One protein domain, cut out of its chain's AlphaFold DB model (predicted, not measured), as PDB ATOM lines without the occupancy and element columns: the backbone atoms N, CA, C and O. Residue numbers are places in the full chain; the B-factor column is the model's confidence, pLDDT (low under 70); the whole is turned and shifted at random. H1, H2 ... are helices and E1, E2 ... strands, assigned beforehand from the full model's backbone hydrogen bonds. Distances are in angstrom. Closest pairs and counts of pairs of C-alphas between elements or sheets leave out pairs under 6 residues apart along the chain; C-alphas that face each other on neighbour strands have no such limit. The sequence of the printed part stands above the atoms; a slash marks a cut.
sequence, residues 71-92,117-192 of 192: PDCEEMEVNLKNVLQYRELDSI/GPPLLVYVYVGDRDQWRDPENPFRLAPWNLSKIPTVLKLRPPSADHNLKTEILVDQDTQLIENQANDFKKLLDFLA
ATOM      1  N   PRO A  71     -39.649 -30.502 -29.343       96.62
ATOM      2  CA  PRO A  71     -40.819 -30.773 -30.181       96.62
ATOM      3  C   PRO A  71     -41.584 -29.507 -30.586       96.62
ATOM      4  O   PRO A  71     -41.956 -29.372 -31.747       96.62
ATOM      5  N   ASP A  72     -41.742 -28.547 -29.668       96.94
ATOM      6  CA  ASP A  72     -42.427 -27.278 -29.954       96.94
ATOM      7  C   ASP A  72     -41.685 -26.464 -31.022       96.94
ATOM      8  O   ASP A  72     -42.304 -25.825 -31.863       96.94
ATOM      9  N   CYS A  73     -40.348 -26.521 -31.041       96.69
ATOM     10  CA  CYS A  73     -39.566 -25.868 -32.090       96.69
ATOM     11  C   CYS A  73     -39.768 -26.539 -33.460       96.69
ATOM     12  O   CYS A  73     -39.816 -25.837 -34.468       96.69
ATOM     13  N   GLU A  74     -39.901 -27.873 -33.521       96.06
ATOM     14  CA  GLU A  74     -40.227 -28.578 -34.775       96.06
ATOM     15  C   GLU A  74     -41.621 -28.201 -35.285       96.06
ATOM     16  O   GLU A  74     -41.794 -27.951 -36.479       96.06
ATOM     17  N   GLU A  75     -42.602 -28.109 -34.389       96.31
ATOM     18  CA  GLU A  75     -43.956 -27.673 -34.734       96.31
ATOM     19  C   GLU A  75     -43.968 -26.228 -35.249       96.31
ATOM     20  O   GLU A  75     -44.531 -25.948 -36.311       96.31
ATOM     21  N   MET A  76     -43.280 -25.317 -34.557       96.56
ATOM     22  CA  MET A  76     -43.176 -23.933 -35.010       96.56
ATOM     23  C   MET A  76     -42.515 -23.815 -36.379       96.56
ATOM     24  O   MET A  76     -42.940 -22.995 -37.186       96.56
ATOM     25  N   GLU A  77     -41.487 -24.617 -36.669       95.38
ATOM     26  CA  GLU A  77     -40.833 -24.598 -37.978       95.38
ATOM     27  C   GLU A  77     -41.828 -24.920 -39.105       95.38
ATOM     28  O   GLU A  77     -41.792 -24.286 -40.164       95.38
ATOM     29  N   VAL A  78     -42.730 -25.880 -38.881       95.94
ATOM     30  CA  VAL A  78     -43.798 -26.205 -39.836       95.94
ATOM     31  C   VAL A  78     -44.742 -25.015 -40.004       95.94
ATOM     32  O   VAL A  78     -45.017 -24.608 -41.134       95.94
ATOM     33  N   ASN A  79     -45.190 -24.413 -38.902       96.25
ATOM     34  CA  ASN A  79     -46.102 -23.271 -38.958       96.25
ATOM     35  C   ASN A  79     -45.463 -22.042 -39.609       96.25
ATOM     36  O   ASN A  79     -46.101 -21.404 -40.442       96.25
ATOM     37  N   LEU A  80     -44.188 -21.761 -39.336       95.31
ATOM     38  CA  LEU A  80     -43.448 -20.679 -39.977       95.31
ATOM     39  C   LEU A  80     -43.348 -20.882 -41.491       95.31
ATOM     40  O   LEU A  80     -43.597 -19.945 -42.245       95.31
ATOM     41  N   LYS A  81     -43.033 -22.098 -41.958       93.94
ATOM     42  CA  LYS A  81     -43.005 -22.408 -43.400       93.94
ATOM     43  C   LYS A  81     -44.361 -22.143 -44.050       93.94
ATOM     44  O   LYS A  81     -44.411 -21.498 -45.094       93.94
ATOM     45  N   ASN A  82     -45.441 -22.576 -43.404       94.62
ATOM     46  CA  ASN A  82     -46.797 -22.343 -43.893       94.62
ATOM     47  C   ASN A  82     -47.137 -20.847 -43.934       94.62
ATOM     48  O   ASN A  82     -47.732 -20.392 -44.904       94.62
ATOM     49  N   VAL A  83     -46.749 -20.074 -42.913       93.62
ATOM     50  CA  VAL A  83     -46.960 -18.617 -42.869       93.62
ATOM     51  C   VAL A  83     -46.224 -17.927 -44.015       93.62
ATOM     52  O   VAL A  83     -46.808 -17.101 -44.713       93.62
ATOM     53  N   LEU A  84     -44.958 -18.277 -44.248       90.81
ATOM     54  CA  LEU A  84     -44.168 -17.686 -45.329       90.81
ATOM     55  C   LEU A  84     -44.739 -18.029 -46.706       90.81
ATOM     56  O   LEU A  84     -44.864 -17.143 -47.548       90.81
ATOM     57  N   GLN A  85     -45.158 -19.279 -46.906       90.25
ATOM     58  CA  GLN A  85     -45.814 -19.702 -48.140       90.25
ATOM     59  C   GLN A  85     -47.164 -19.000 -48.340       90.25
ATOM     60  O   GLN A  85     -47.470 -18.570 -49.448       90.25
ATOM     61  N   TYR A  86     -47.969 -18.860 -47.283       89.81
ATOM     62  CA  TYR A  86     -49.247 -18.151 -47.346       89.81
ATOM     63  C   TYR A  86     -49.054 -16.705 -47.813       89.81
ATOM     64  O   TYR A  86     -49.753 -16.254 -48.714       89.81
ATOM     65  N   ARG A  87     -48.059 -16.003 -47.261       85.50
ATOM     66  CA  ARG A  87     -47.737 -14.621 -47.646       85.50
ATOM     67  C   ARG A  87     -47.266 -14.488 -49.091       85.50
ATOM     68  O   ARG A  87     -47.594 -13.507 -49.748       85.50
ATOM     69  N   GLU A  88     -46.495 -15.454 -49.583       85.06
ATOM     70  CA  GLU A  88     -46.073 -15.492 -50.986       85.06
ATOM     71  C   GLU A  88     -47.256 -15.747 -51.932       85.06
ATOM     72  O   GLU A  88     -47.305 -15.194 -53.022       85.06
ATOM     73  N   LEU A  89     -48.238 -16.553 -51.526       84.31
ATOM     74  CA  LEU A  89     -49.442 -16.783 -52.328       84.31
ATOM     75  C   LEU A  89     -50.390 -15.578 -52.315       84.31
ATOM     76  O   LEU A  89     -50.978 -15.251 -53.348       84.31
ATOM     77  N   ASP A  90     -50.541 -14.914 -51.172       80.69
ATOM     78  CA  ASP A  90     -51.407 -13.741 -51.020       80.69
ATOM     79  C   ASP A  90     -50.931 -12.558 -51.880       80.69
ATOM     80  O   ASP A  90     -51.740 -11.889 -52.528       80.69
ATOM     81  N   SER A  91     -49.608 -12.390 -52.010       71.56
ATOM     82  CA  SER A  91     -49.009 -11.385 -52.897       71.56
ATOM     83  C   SER A  91     -49.218 -11.665 -54.392       71.56
ATOM     84  O   SER A  91     -49.087 -10.753 -55.206       71.56
ATOM     85  N   ILE A  92     -49.555 -12.905 -54.770       73.25
ATOM     86  CA  ILE A  92     -49.835 -13.305 -56.160       73.25
ATOM     87  C   ILE A  92     -51.336 -13.240 -56.474       73.25
ATOM     88  O   ILE A  92     -51.727 -12.981 -57.612       73.25
ATOM     89  N   GLY A 117     -42.371  -4.079 -46.662       69.19
ATOM     90  CA  GLY A 117     -41.750  -5.301 -47.148       69.19
ATOM     91  C   GLY A 117     -41.761  -6.424 -46.099       69.19
ATOM     92  O   GLY A 117     -42.039  -6.198 -44.910       69.19
ATOM     93  N   PRO A 118     -41.463  -7.665 -46.518       77.12
ATOM     94  CA  PRO A 118     -41.376  -8.778 -45.588       77.12
ATOM     95  C   PRO A 118     -40.304  -8.505 -44.518       77.12
ATOM     96  O   PRO A 118     -39.243  -7.970 -44.843       77.12
ATOM     97  N   PRO A 119     -40.548  -8.892 -43.253       82.81
ATOM     98  CA  PRO A 119     -39.555  -8.762 -42.205       82.81
ATOM     99  C   PRO A 119     -38.337  -9.633 -42.511       82.81
ATOM    100  O   PRO A 119     -38.452 -10.735 -43.062       82.81
ATOM    101  N   LEU A 120     -37.167  -9.176 -42.079       82.38
ATOM    102  CA  LEU A 120     -35.970  -9.994 -42.088       82.38
ATOM    103  C   LEU A 120     -36.011 -10.969 -40.910       82.38
ATOM    104  O   LEU A 120     -36.061 -10.559 -39.753       82.38
ATOM    105  N   LEU A 121     -35.957 -12.264 -41.207       88.19
ATOM    106  CA  LEU A 121     -35.948 -13.314 -40.192       88.19
ATOM    107  C   LEU A 121     -34.517 -13.760 -39.879       88.19
ATOM    108  O   LEU A 121     -33.767 -14.120 -40.787       88.19
ATOM    109  N   VAL A 122     -34.169 -13.808 -38.594       87.12
ATOM    110  CA  VAL A 122     -32.885 -14.319 -38.094       87.12
ATOM    111  C   VAL A 122     -33.135 -15.489 -37.158       87.12
ATOM    112  O   VAL A 122     -33.813 -15.357 -36.140       87.12
ATOM    113  N   TYR A 123     -32.568 -16.646 -37.491       90.50
ATOM    114  CA  TYR A 123     -32.688 -17.852 -36.678       90.50
ATOM    115  C   TYR A 123     -31.529 -17.939 -35.689       90.50
ATOM    116  O   TYR A 123     -30.363 -17.919 -36.080       90.50
ATOM    117  N   VAL A 124     -31.862 -18.056 -34.407       89.19
ATOM    118  CA  VAL A 124     -30.914 -18.117 -33.297       89.19
ATOM    119  C   VAL A 124     -31.062 -19.467 -32.605       89.19
ATOM    120  O   VAL A 124     -32.113 -19.791 -32.053       89.19
ATOM    121  N   TYR A 125     -30.000 -20.267 -32.618       92.94
ATOM    122  CA  TYR A 125     -29.980 -21.556 -31.934       92.94
ATOM    123  C   TYR A 125     -29.460 -21.387 -30.509       92.94
ATOM    124  O   TYR A 125     -28.312 -20.991 -30.310       92.94
ATOM    125  N   VAL A 126     -30.279 -21.732 -29.514       91.00
ATOM    126  CA  VAL A 126     -29.925 -21.543 -28.092       91.00
ATOM    127  C   VAL A 126     -28.914 -22.565 -27.557       91.00
ATOM    128  O   VAL A 126     -28.491 -22.474 -26.402       91.00
ATOM    129  N   GLY A 127     -28.541 -23.534 -28.395       90.12
ATOM    130  CA  GLY A 127     -27.685 -24.663 -28.055       90.12
ATOM    131  C   GLY A 127     -28.452 -25.976 -27.904       90.12
ATOM    132  O   GLY A 127     -29.635 -26.092 -28.259       90.12
ATOM    133  N   ASP A 128     -27.739 -26.989 -27.418       93.81
ATOM    134  CA  ASP A 128     -28.320 -28.281 -27.066       93.81
ATOM    135  C   ASP A 128     -29.204 -28.197 -25.804       93.81
ATOM    136  O   ASP A 128     -29.361 -27.148 -25.170       93.81
ATOM    137  N   ARG A 129     -29.839 -29.321 -25.457       93.94
ATOM    138  CA  ARG A 129     -30.796 -29.385 -24.348       93.94
ATOM    139  C   ARG A 129     -30.165 -29.052 -22.996       93.94
ATOM    140  O   ARG A 129     -30.837 -28.444 -22.164       93.94
ATOM    141  N   ASP A 130     -28.927 -29.473 -22.763       94.94
ATOM    142  CA  ASP A 130     -28.258 -29.282 -21.478       94.94
ATOM    143  C   ASP A 130     -27.745 -27.846 -21.365       94.94
ATOM    144  O   ASP A 130     -27.996 -27.188 -20.355       94.94
ATOM    145  N   GLN A 131     -27.182 -27.308 -22.451       92.69
ATOM    146  CA  GLN A 131     -26.838 -25.893 -22.573       92.69
ATOM    147  C   GLN A 131     -28.048 -24.986 -22.340       92.69
ATOM    148  O   GLN A 131     -27.925 -23.969 -21.668       92.69
ATOM    149  N   TRP A 132     -29.229 -25.322 -22.872       94.25
ATOM    150  CA  TRP A 132     -30.439 -24.524 -22.645       94.25
ATOM    151  C   TRP A 132     -30.963 -24.621 -21.211       94.25
ATOM    152  O   TRP A 132     -31.602 -23.693 -20.721       94.25
ATOM    153  N   ARG A 133     -30.758 -25.745 -20.521       93.75
ATOM    154  CA  ARG A 133     -31.196 -25.915 -19.126       93.75
ATOM    155  C   ARG A 133     -30.332 -25.151 -18.136       93.75
ATOM    156  O   ARG A 133     -30.822 -24.837 -17.054       93.75
ATOM    157  N   ASP A 134     -29.092 -24.862 -18.509       92.62
ATOM    158  CA  ASP A 134     -28.173 -24.077 -17.701       92.62
ATOM    159  C   ASP A 134     -28.739 -22.661 -17.453       92.62
ATOM    160  O   ASP A 134     -28.998 -21.937 -18.421       92.62
ATOM    161  N   PRO A 135     -28.962 -22.237 -16.192       93.50
ATOM    162  CA  PRO A 135     -29.382 -20.871 -15.887       93.50
ATOM    163  C   PRO A 135     -28.356 -19.812 -16.317       93.50
ATOM    164  O   PRO A 135     -28.743 -18.662 -16.509       93.50
ATOM    165  N   GLU A 136     -27.083 -20.180 -16.498       89.81
ATOM    166  CA  GLU A 136     -26.027 -19.296 -17.007       89.81
ATOM    167  C   GLU A 136     -25.985 -19.230 -18.544       89.81
ATOM    168  O   GLU A 136     -25.121 -18.559 -19.114       89.81
ATOM    169  N   ASN A 137     -26.920 -19.890 -19.241       88.38
ATOM    170  CA  ASN A 137     -27.051 -19.748 -20.685       88.38
ATOM    171  C   ASN A 137     -27.216 -18.256 -21.056       88.38
ATOM    172  O   ASN A 137     -28.111 -17.598 -20.518       88.38
ATOM    173  N   PRO A 138     -26.428 -17.715 -22.006       86.12
ATOM    174  CA  PRO A 138     -26.455 -16.292 -22.354       86.12
ATOM    175  C   PRO A 138     -27.841 -15.762 -22.737       86.12
ATOM    176  O   PRO A 138     -28.143 -14.597 -22.496       86.12
ATOM    177  N   PHE A 139     -28.698 -16.611 -23.307       88.69
ATOM    178  CA  PHE A 139     -30.053 -16.244 -23.706       88.69
ATOM    179  C   PHE A 139     -31.052 -16.231 -22.540       88.69
ATOM    180  O   PHE A 139     -32.118 -15.638 -22.668       88.69
ATOM    181  N   ARG A 140     -30.726 -16.845 -21.395       86.94
ATOM    182  CA  ARG A 140     -31.509 -16.736 -20.149       86.94
ATOM    183  C   ARG A 140     -31.168 -15.494 -19.334       86.94
ATOM    184  O   ARG A 140     -31.940 -15.108 -18.459       86.94
ATOM    185  N   LEU A 141     -30.021 -14.888 -19.614       85.69
ATOM    186  CA  LEU A 141     -29.532 -13.685 -18.959       85.69
ATOM    187  C   LEU A 141     -29.926 -12.429 -19.750       85.69
ATOM    188  O   LEU A 141     -30.392 -12.498 -20.891       85.69
ATOM    189  N   ALA A 142     -29.715 -11.265 -19.135       80.81
ATOM    190  CA  ALA A 142     -29.917  -9.982 -19.797       80.81
ATOM    191  C   ALA A 142     -28.990  -9.840 -21.020       80.81
ATOM    192  O   ALA A 142     -27.836 -10.268 -20.959       80.81
ATOM    193  N   PRO A 143     -29.459  -9.217 -22.118       76.75
ATOM    194  CA  PRO A 143     -30.744  -8.519 -22.262       76.75
ATOM    195  C   PRO A 143     -31.911  -9.414 -22.726       76.75
ATOM    196  O   PRO A 143     -33.024  -8.921 -22.875       76.75
ATOM    197  N   TRP A 144     -31.671 -10.703 -22.979       83.31
ATOM    198  CA  TRP A 144     -32.632 -11.602 -23.624       83.31
ATOM    199  C   TRP A 144     -33.693 -12.149 -22.666       83.31
ATOM    200  O   TRP A 144     -34.862 -12.235 -23.031       83.31
ATOM    201  N   ASN A 145     -33.287 -12.519 -21.448       86.62
ATOM    202  CA  ASN A 145     -34.146 -13.029 -20.372       86.62
ATOM    203  C   ASN A 145     -35.129 -14.133 -20.813       86.62
ATOM    204  O   ASN A 145     -36.253 -14.223 -20.308       86.62
ATOM    205  N   LEU A 146     -34.733 -14.988 -21.759       90.44
ATOM    206  CA  LEU A 146     -35.623 -16.005 -22.303       90.44
ATOM    207  C   LEU A 146     -35.904 -17.080 -21.255       90.44
ATOM    208  O   LEU A 146     -35.009 -17.760 -20.749       90.44
ATOM    209  N   SER A 147     -37.183 -17.284 -20.960       91.38
ATOM    210  CA  SER A 147     -37.618 -18.366 -20.077       91.38
ATOM    211  C   SER A 147     -37.815 -19.676 -20.840       91.38
ATOM    212  O   SER A 147     -37.550 -20.754 -20.295       91.38
ATOM    213  N   LYS A 148     -38.254 -19.584 -22.101       95.19
ATOM    214  CA  LYS A 148     -38.818 -20.683 -22.891       95.19
ATOM    215  C   LYS A 148     -38.448 -20.577 -24.374       95.19
ATOM    216  O   LYS A 148     -38.130 -19.495 -24.867       95.19
ATOM    217  N   ILE A 149     -38.507 -21.709 -25.069       96.12
ATOM    218  CA  ILE A 149     -38.363 -21.811 -26.526       96.12
ATOM    219  C   ILE A 149     -39.512 -22.668 -27.091       96.12
ATOM    220  O   ILE A 149     -39.967 -23.560 -26.379       96.12
ATOM    221  N   PRO A 150     -39.944 -22.448 -28.343       97.44
ATOM    222  CA  PRO A 150     -39.486 -21.381 -29.228       97.44
ATOM    223  C   PRO A 150     -39.943 -19.993 -28.756       97.44
ATOM    224  O   PRO A 150     -40.984 -19.850 -28.116       97.44
ATOM    225  N   THR A 151     -39.143 -18.970 -29.058       95.62
ATOM    226  CA  THR A 151     -39.504 -17.562 -28.837       95.62
ATOM    227  C   THR A 151     -39.275 -16.765 -30.121       95.62
ATOM    228  O   THR A 151     -38.203 -16.868 -30.715       95.62
ATOM    229  N   VAL A 152     -40.244 -15.945 -30.531       94.19
ATOM    230  CA  VAL A 152     -40.120 -14.989 -31.647       94.19
ATOM    231  C   VAL A 152     -40.086 -13.574 -31.076       94.19
ATOM    232  O   VAL A 152     -40.970 -13.237 -30.297       94.19
ATOM    233  N   LEU A 153     -39.101 -12.754 -31.447       89.94
ATOM    234  CA  LEU A 153     -38.960 -11.360 -31.006       89.94
ATOM    235  C   LEU A 153     -38.898 -10.411 -32.200       89.94
ATOM    236  O   LEU A 153     -38.076 -10.598 -33.093       89.94
ATOM    237  N   LYS A 154     -39.707  -9.350 -32.182       86.12
ATOM    238  CA  LYS A 154     -39.545  -8.201 -33.082       86.12
ATOM    239  C   LYS A 154     -38.552  -7.219 -32.483       86.12
ATOM    240  O   LYS A 154     -38.738  -6.757 -31.359       86.12
ATOM    241  N   LEU A 155     -37.546  -6.840 -33.258       76.94
ATOM    242  CA  LEU A 155     -36.706  -5.700 -32.933       76.94
ATOM    243  C   LEU A 155     -37.280  -4.460 -33.610       76.94
ATOM    244  O   LEU A 155     -37.511  -4.439 -34.820       76.94
ATOM    245  N   ARG A 156     -37.533  -3.422 -32.809       65.50
ATOM    246  CA  ARG A 156     -37.860  -2.106 -33.353       65.50
ATOM    247  C   ARG A 156     -36.580  -1.519 -33.954       65.50
ATOM    248  O   ARG A 156     -35.552  -1.549 -33.273       65.50
ATOM    249  N   PRO A 157     -36.618  -0.995 -35.191       55.84
ATOM    250  CA  PRO A 157     -35.481  -0.265 -35.722       55.84
ATOM    251  C   PRO A 157     -35.185   0.926 -34.798       55.84
ATOM    252  O   PRO A 157     -36.122   1.493 -34.216       55.84
ATOM    253  N   PRO A 158     -33.907   1.297 -34.624       50.81
ATOM    254  CA  PRO A 158     -33.565   2.485 -33.859       50.81
ATOM    255  C   PRO A 158     -34.270   3.684 -34.498       50.81
ATOM    256  O   PRO A 158     -34.183   3.886 -35.710       50.81
ATOM    257  N   SER A 159     -34.996   4.475 -33.703       50.59
ATOM    258  CA  SER A 159     -35.436   5.784 -34.184       50.59
ATOM    259  C   SER A 159     -34.190   6.587 -34.573       50.59
ATOM    260  O   SER A 159     -33.138   6.421 -33.953       50.59
ATOM    261  N   ALA A 160     -34.301   7.436 -35.599       53.38
ATOM    262  CA  ALA A 160     -33.189   8.136 -36.260       53.38
ATOM    263  C   ALA A 160     -32.211   8.910 -35.337       53.38
ATOM    264  O   ALA A 160     -31.152   9.332 -35.794       53.38
ATOM    265  N   ASP A 161     -32.521   9.045 -34.046       50.47
ATOM    266  CA  ASP A 161     -31.739   9.766 -33.044       50.47
ATOM    267  C   ASP A 161     -30.996   8.866 -32.023       50.47
ATOM    268  O   ASP A 161     -30.314   9.391 -31.136       50.47
ATOM    269  N   HIS A 162     -31.075   7.528 -32.106       47.91
ATOM    270  CA  HIS A 162     -30.523   6.642 -31.066       47.91
ATOM    271  C   HIS A 162     -29.571   5.540 -31.567       47.91
ATOM    272  O   HIS A 162     -29.895   4.704 -32.400       47.91
ATOM    273  N   ASN A 163     -28.380   5.513 -30.958       50.34
ATOM    274  CA  ASN A 163     -27.450   4.381 -30.932       50.34
ATOM    275  C   ASN A 163     -28.191   3.141 -30.378       50.34
ATOM    276  O   ASN A 163     -28.901   3.295 -29.383       50.34
ATOM    277  N   LEU A 164     -28.013   1.942 -30.957       50.31
ATOM    278  CA  LEU A 164     -28.682   0.657 -30.620       50.31
ATOM    279  C   LEU A 164     -28.561   0.182 -29.148       50.31
ATOM    280  O   LEU A 164     -28.970  -0.917 -28.785       50.31
ATOM    281  N   LYS A 165     -28.049   1.025 -28.253       46.34
ATOM    282  CA  LYS A 165     -27.870   0.773 -26.821       46.34
ATOM    283  C   LYS A 165     -29.148   0.612 -25.986       46.34
ATOM    284  O   LYS A 165     -29.021   0.312 -24.804       46.34
ATOM    285  N   THR A 166     -30.349   0.805 -26.518       43.91
ATOM    286  CA  THR A 166     -31.567   0.881 -25.684       43.91
ATOM    287  C   THR A 166     -32.765   0.606 -26.581       43.91
ATOM    288  O   THR A 166     -32.946   1.316 -27.556       43.91
ATOM    289  N   GLU A 167     -33.619  -0.388 -26.416       50.28
ATOM    290  CA  GLU A 167     -33.828  -1.464 -25.457       50.28
ATOM    291  C   GLU A 167     -34.394  -2.585 -26.336       50.28
ATOM    292  O   GLU A 167     -35.231  -2.313 -27.206       50.28
ATOM    293  N   ILE A 168     -34.033  -3.846 -26.094       52.78
ATOM    294  CA  ILE A 168     -34.983  -4.906 -26.429       52.78
ATOM    295  C   ILE A 168     -36.160  -4.663 -25.480       52.78
ATOM    296  O   ILE A 168     -36.181  -5.164 -24.360       52.78
ATOM    297  N   LEU A 169     -37.097  -3.801 -25.878       51.03
ATOM    298  CA  LEU A 169     -38.393  -3.680 -25.235       51.03
ATOM    299  C   LEU A 169     -39.101  -4.989 -25.567       51.03
ATOM    300  O   LEU A 169     -39.807  -5.085 -26.571       51.03
ATOM    301  N   VAL A 170     -38.805  -6.014 -24.766       54.91
ATOM    302  CA  VAL A 170     -39.561  -7.260 -24.686       54.91
ATOM    303  C   VAL A 170     -40.871  -6.898 -23.990       54.91
ATOM    304  O   VAL A 170     -41.041  -7.091 -22.789       54.91
ATOM    305  N   ASP A 171     -41.750  -6.238 -24.734       56.16
ATOM    306  CA  ASP A 171     -43.138  -6.037 -24.352       56.16
ATOM    307  C   ASP A 171     -43.938  -7.254 -24.837       56.16
ATOM    308  O   ASP A 171     -43.505  -7.983 -25.732       56.16
ATOM    309  N   GLN A 172     -45.118  -7.493 -24.269       57.69
ATOM    310  CA  GLN A 172     -45.973  -8.610 -24.684       57.69
ATOM    311  C   GLN A 172     -46.340  -8.529 -26.173       57.69
ATOM    312  O   GLN A 172     -46.511  -9.560 -26.818       57.69
ATOM    313  N   ASP A 173     -46.382  -7.320 -26.732       68.56
ATOM    314  CA  ASP A 173     -46.707  -7.080 -28.140       68.56
ATOM    315  C   ASP A 173     -45.511  -7.288 -29.091       68.56
ATOM    316  O   ASP A 173     -45.677  -7.313 -30.312       68.56
ATOM    317  N   THR A 174     -44.292  -7.457 -28.563       83.00
ATOM    318  CA  THR A 174     -43.064  -7.660 -29.357       83.00
ATOM    319  C   THR A 174     -42.511  -9.078 -29.257       83.00
ATOM    320  O   THR A 174     -41.451  -9.357 -29.827       83.00
ATOM    321  N   GLN A 175     -43.234  -9.989 -28.595       90.50
ATOM    322  CA  GLN A 175     -42.799 -11.359 -28.354       90.50
ATOM    323  C   GLN A 175     -43.925 -12.386 -28.535       90.50
ATOM    324  O   GLN A 175     -45.022 -12.220 -28.015       90.50
ATOM    325  N   LEU A 176     -43.609 -13.517 -29.170       93.00
ATOM    326  CA  LEU A 176     -44.400 -14.749 -29.079       93.00
ATOM    327  C   LEU A 176     -43.595 -15.827 -28.347       93.00
ATOM    328  O   LEU A 176     -42.430 -16.048 -28.676       93.00
ATOM    329  N   ILE A 177     -44.213 -16.521 -27.387       93.31
ATOM    330  CA  ILE A 177     -43.573 -17.587 -26.591       93.31
ATOM    331  C   ILE A 177     -44.333 -18.911 -26.737       93.31
ATOM    332  O   ILE A 177     -45.556 -18.934 -26.579       93.31
ATOM    333  N   GLU A 178     -43.609 -20.014 -26.965       93.12
ATOM    334  CA  GLU A 178     -44.118 -21.400 -27.017       93.12
ATOM    335  C   GLU A 178     -45.411 -21.514 -27.837       93.12
ATOM    336  O   GLU A 178     -45.404 -21.320 -29.046       93.12
ATOM    337  N   ASN A 179     -46.547 -21.751 -27.176       93.50
ATOM    338  CA  ASN A 179     -47.850 -21.950 -27.804       93.50
ATOM    339  C   ASN A 179     -48.313 -20.745 -28.629       93.50
ATOM    340  O   ASN A 179     -49.100 -20.903 -29.552       93.50
ATOM    341  N   GLN A 180     -47.875 -19.529 -28.287       93.38
ATOM    342  CA  GLN A 180     -48.179 -18.356 -29.104       93.38
ATOM    343  C   GLN A 180     -47.372 -18.353 -30.399       93.38
ATOM    344  O   GLN A 180     -47.887 -17.943 -31.430       93.38
ATOM    345  N   ALA A 181     -46.123 -18.808 -30.329       93.56
ATOM    346  CA  ALA A 181     -45.224 -18.898 -31.465       93.56
ATOM    347  C   ALA A 181     -45.608 -20.073 -32.383       93.56
ATOM    348  O   ALA A 181     -45.529 -19.957 -33.603       93.56
ATOM    349  N   ASN A 182     -46.112 -21.165 -31.800       94.38
ATOM    350  CA  ASN A 182     -46.639 -22.324 -32.518       94.38
ATOM    351  C   ASN A 182     -48.013 -22.070 -33.155       94.38
ATOM    352  O   ASN A 182     -48.429 -22.850 -33.999       94.38
ATOM    353  N   ASP A 183     -48.744 -21.019 -32.789       96.12
ATOM    354  CA  ASP A 183     -50.051 -20.742 -33.386       96.12
ATOM    355  C   ASP A 183     -49.885 -20.074 -34.760       96.12
ATOM    356  O   ASP A 183     -49.338 -18.977 -34.868       96.12
ATOM    357  N   PHE A 184     -50.385 -20.727 -35.814       94.88
ATOM    358  CA  PHE A 184     -50.277 -20.231 -37.190       94.88
ATOM    359  C   PHE A 184     -50.814 -18.807 -37.350       94.88
ATOM    360  O   PHE A 184     -50.166 -17.981 -37.986       94.88
ATOM    361  N   LYS A 185     -51.991 -18.507 -36.783       94.06
ATOM    362  CA  LYS A 185     -52.629 -17.202 -36.965       94.06
ATOM    363  C   LYS A 185     -51.849 -16.123 -36.225       94.06
ATOM    364  O   LYS A 185     -51.589 -15.074 -36.799       94.06
ATOM    365  N   LYS A 186     -51.443 -16.384 -34.983       95.12
ATOM    366  CA  LYS A 186     -50.626 -15.437 -34.215       95.12
ATOM    367  C   LYS A 186     -49.293 -15.187 -34.895       95.12
ATOM    368  O   LYS A 186     -48.888 -14.039 -34.984       95.12
ATOM    369  N   LEU A 187     -48.637 -16.227 -35.404       93.88
ATOM    370  CA  LEU A 187     -47.381 -16.081 -36.129       93.88
ATOM    371  C   LEU A 187     -47.570 -15.318 -37.449       93.88
ATOM    372  O   LEU A 187     -46.739 -14.478 -37.777       93.88
ATOM    373  N   LEU A 188     -48.665 -15.559 -38.178       92.62
ATOM    374  CA  LEU A 188     -49.017 -14.807 -39.384       92.62
ATOM    375  C   LEU A 188     -49.221 -13.322 -39.074       92.62
ATOM    376  O   LEU A 188     -48.528 -12.494 -39.655       92.62
ATOM    377  N   ASP A 189     -50.110 -13.002 -38.131       90.69
ATOM    378  CA  ASP A 189     -50.401 -11.626 -37.710       90.69
ATOM    379  C   ASP A 189     -49.141 -10.939 -37.163       90.69
ATOM    380  O   ASP A 189     -48.921  -9.746 -37.346       90.69
ATOM    381  N   PHE A 190     -48.277 -11.702 -36.493       89.94
ATOM    382  CA  PHE A 190     -47.022 -11.194 -35.972       89.94
ATOM    383  C   PHE A 190     -45.990 -10.970 -37.075       89.94
ATOM    384  O   PHE A 190     -45.150 -10.103 -36.926       89.94
ATOM    385  N   LEU A 191     -45.998 -11.690 -38.192       88.50
ATOM    386  CA  LEU A 191     -45.049 -11.441 -39.284       88.50
ATOM    387  C   LEU A 191     -45.594 -10.496 -40.362       88.50
ATOM    388  O   LEU A 191     -44.804 -10.065 -41.213       88.50
ATOM    389  N   ALA A 192     -46.897 -10.207 -40.333       80.31
ATOM    390  CA  ALA A 192     -47.553  -9.175 -41.130       80.31
ATOM    391  C   ALA A 192     -46.927  -7.819 -40.835       80.31
ATOM    392  O   ALA A 192     -46.470  -7.202 -41.817       80.31
TER     393      ALA A 192
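AT A GLANCE: This is residues 71 to 92 and 117 to 192 of the 192 residues of an uncharacterized protein of Puccinia graminis f. sp. tritici (strain CRL 75-36-700-3 / race SCCL) (UniProt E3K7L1). A small hairpin of two strands, E2 and E3, lies in the middle of a flat, spread-out domain, with strand E1 near E2 and the short helix H3 near E2 as well; H3 also meets the long helix H1, which runs outward. Away from H1, the short helix H2 lies with a winding stretch, residues 134 to 150, and the long loop of residues 156 to 174 between E2 and E3 reaches out in another direction. The printed part has 98 residues, with three named helices and three named strands in the order H1 E1 H2 E2 E3 H3; the sheet E2 - E3 is antiparallel, and the class is mixed, helices and strands. It is only just compact, close to loose, with a radius of gyration of the C-alphas of 14.9 A and spans of 45 by 41 by 19 A.

IN THESE COORDINATES: Begin with E2, residues 151 to 155, which starts at C-alpha 151 at (-39.504, -17.562, -28.837) and is 12.9 A long. E3 is residues 175 to 177. Strand E1, residues 120 to 125, is 16.5 A long, and H2 follows at residues 129 to 133. Find C-alpha 71 at (-40.819, -30.773, -30.181); from there H1, residues 71 to 92, runs 32.6 A. H3, residues 184 to 191, covers 10.4 A and ends at C-alpha 191 at (-45.049, -11.441, -39.284).

HOW THE PARTS SIT: Look first at the hairpin of E2 and E3, antiparallel at 176 degrees. C-alphas 151 and 177 face each other at 4.6 A, and N 152 and O 176 are within hydrogen-bond range at 2.9 A, as are N 176 and O 152 at 2.9 A. E1 pairs with no named strand, but E1 and E2 are near each other, with 9 pairs of C-alphas within 10 A. E2 and H3 are near each other too, with 6 such pairs. The closest C-alphas of E3 and H3 are those of Leu 176 and Leu 187, 7.8 A apart. Moving outward, H3 touches H1 at a steep tilt of 65 degrees, the same way; the closest C-alphas are those of Asn 79 and Phe 184, 5.5 A apart, and H1 touches H3 with residues 79 to 83 alone. H1 is apart from E2, and H2 touches no helix. In H2 and H3 every O i to N i+4 pair is within hydrogen-bond range; in H1, 17 of 18 are.

THE WHOLE: The two C-alphas farthest apart are those of Ile 92 and Glu 136, 46.2 A. Residues 93 to 116 are not printed, and C-alphas 92 and 117 are 14.5 A apart across this cut. The links H2 to E2 and E2 to E3 are long. The mean pLDDT of the printed part is 83.2; residue 117 and residues 156 to 173 are under 70.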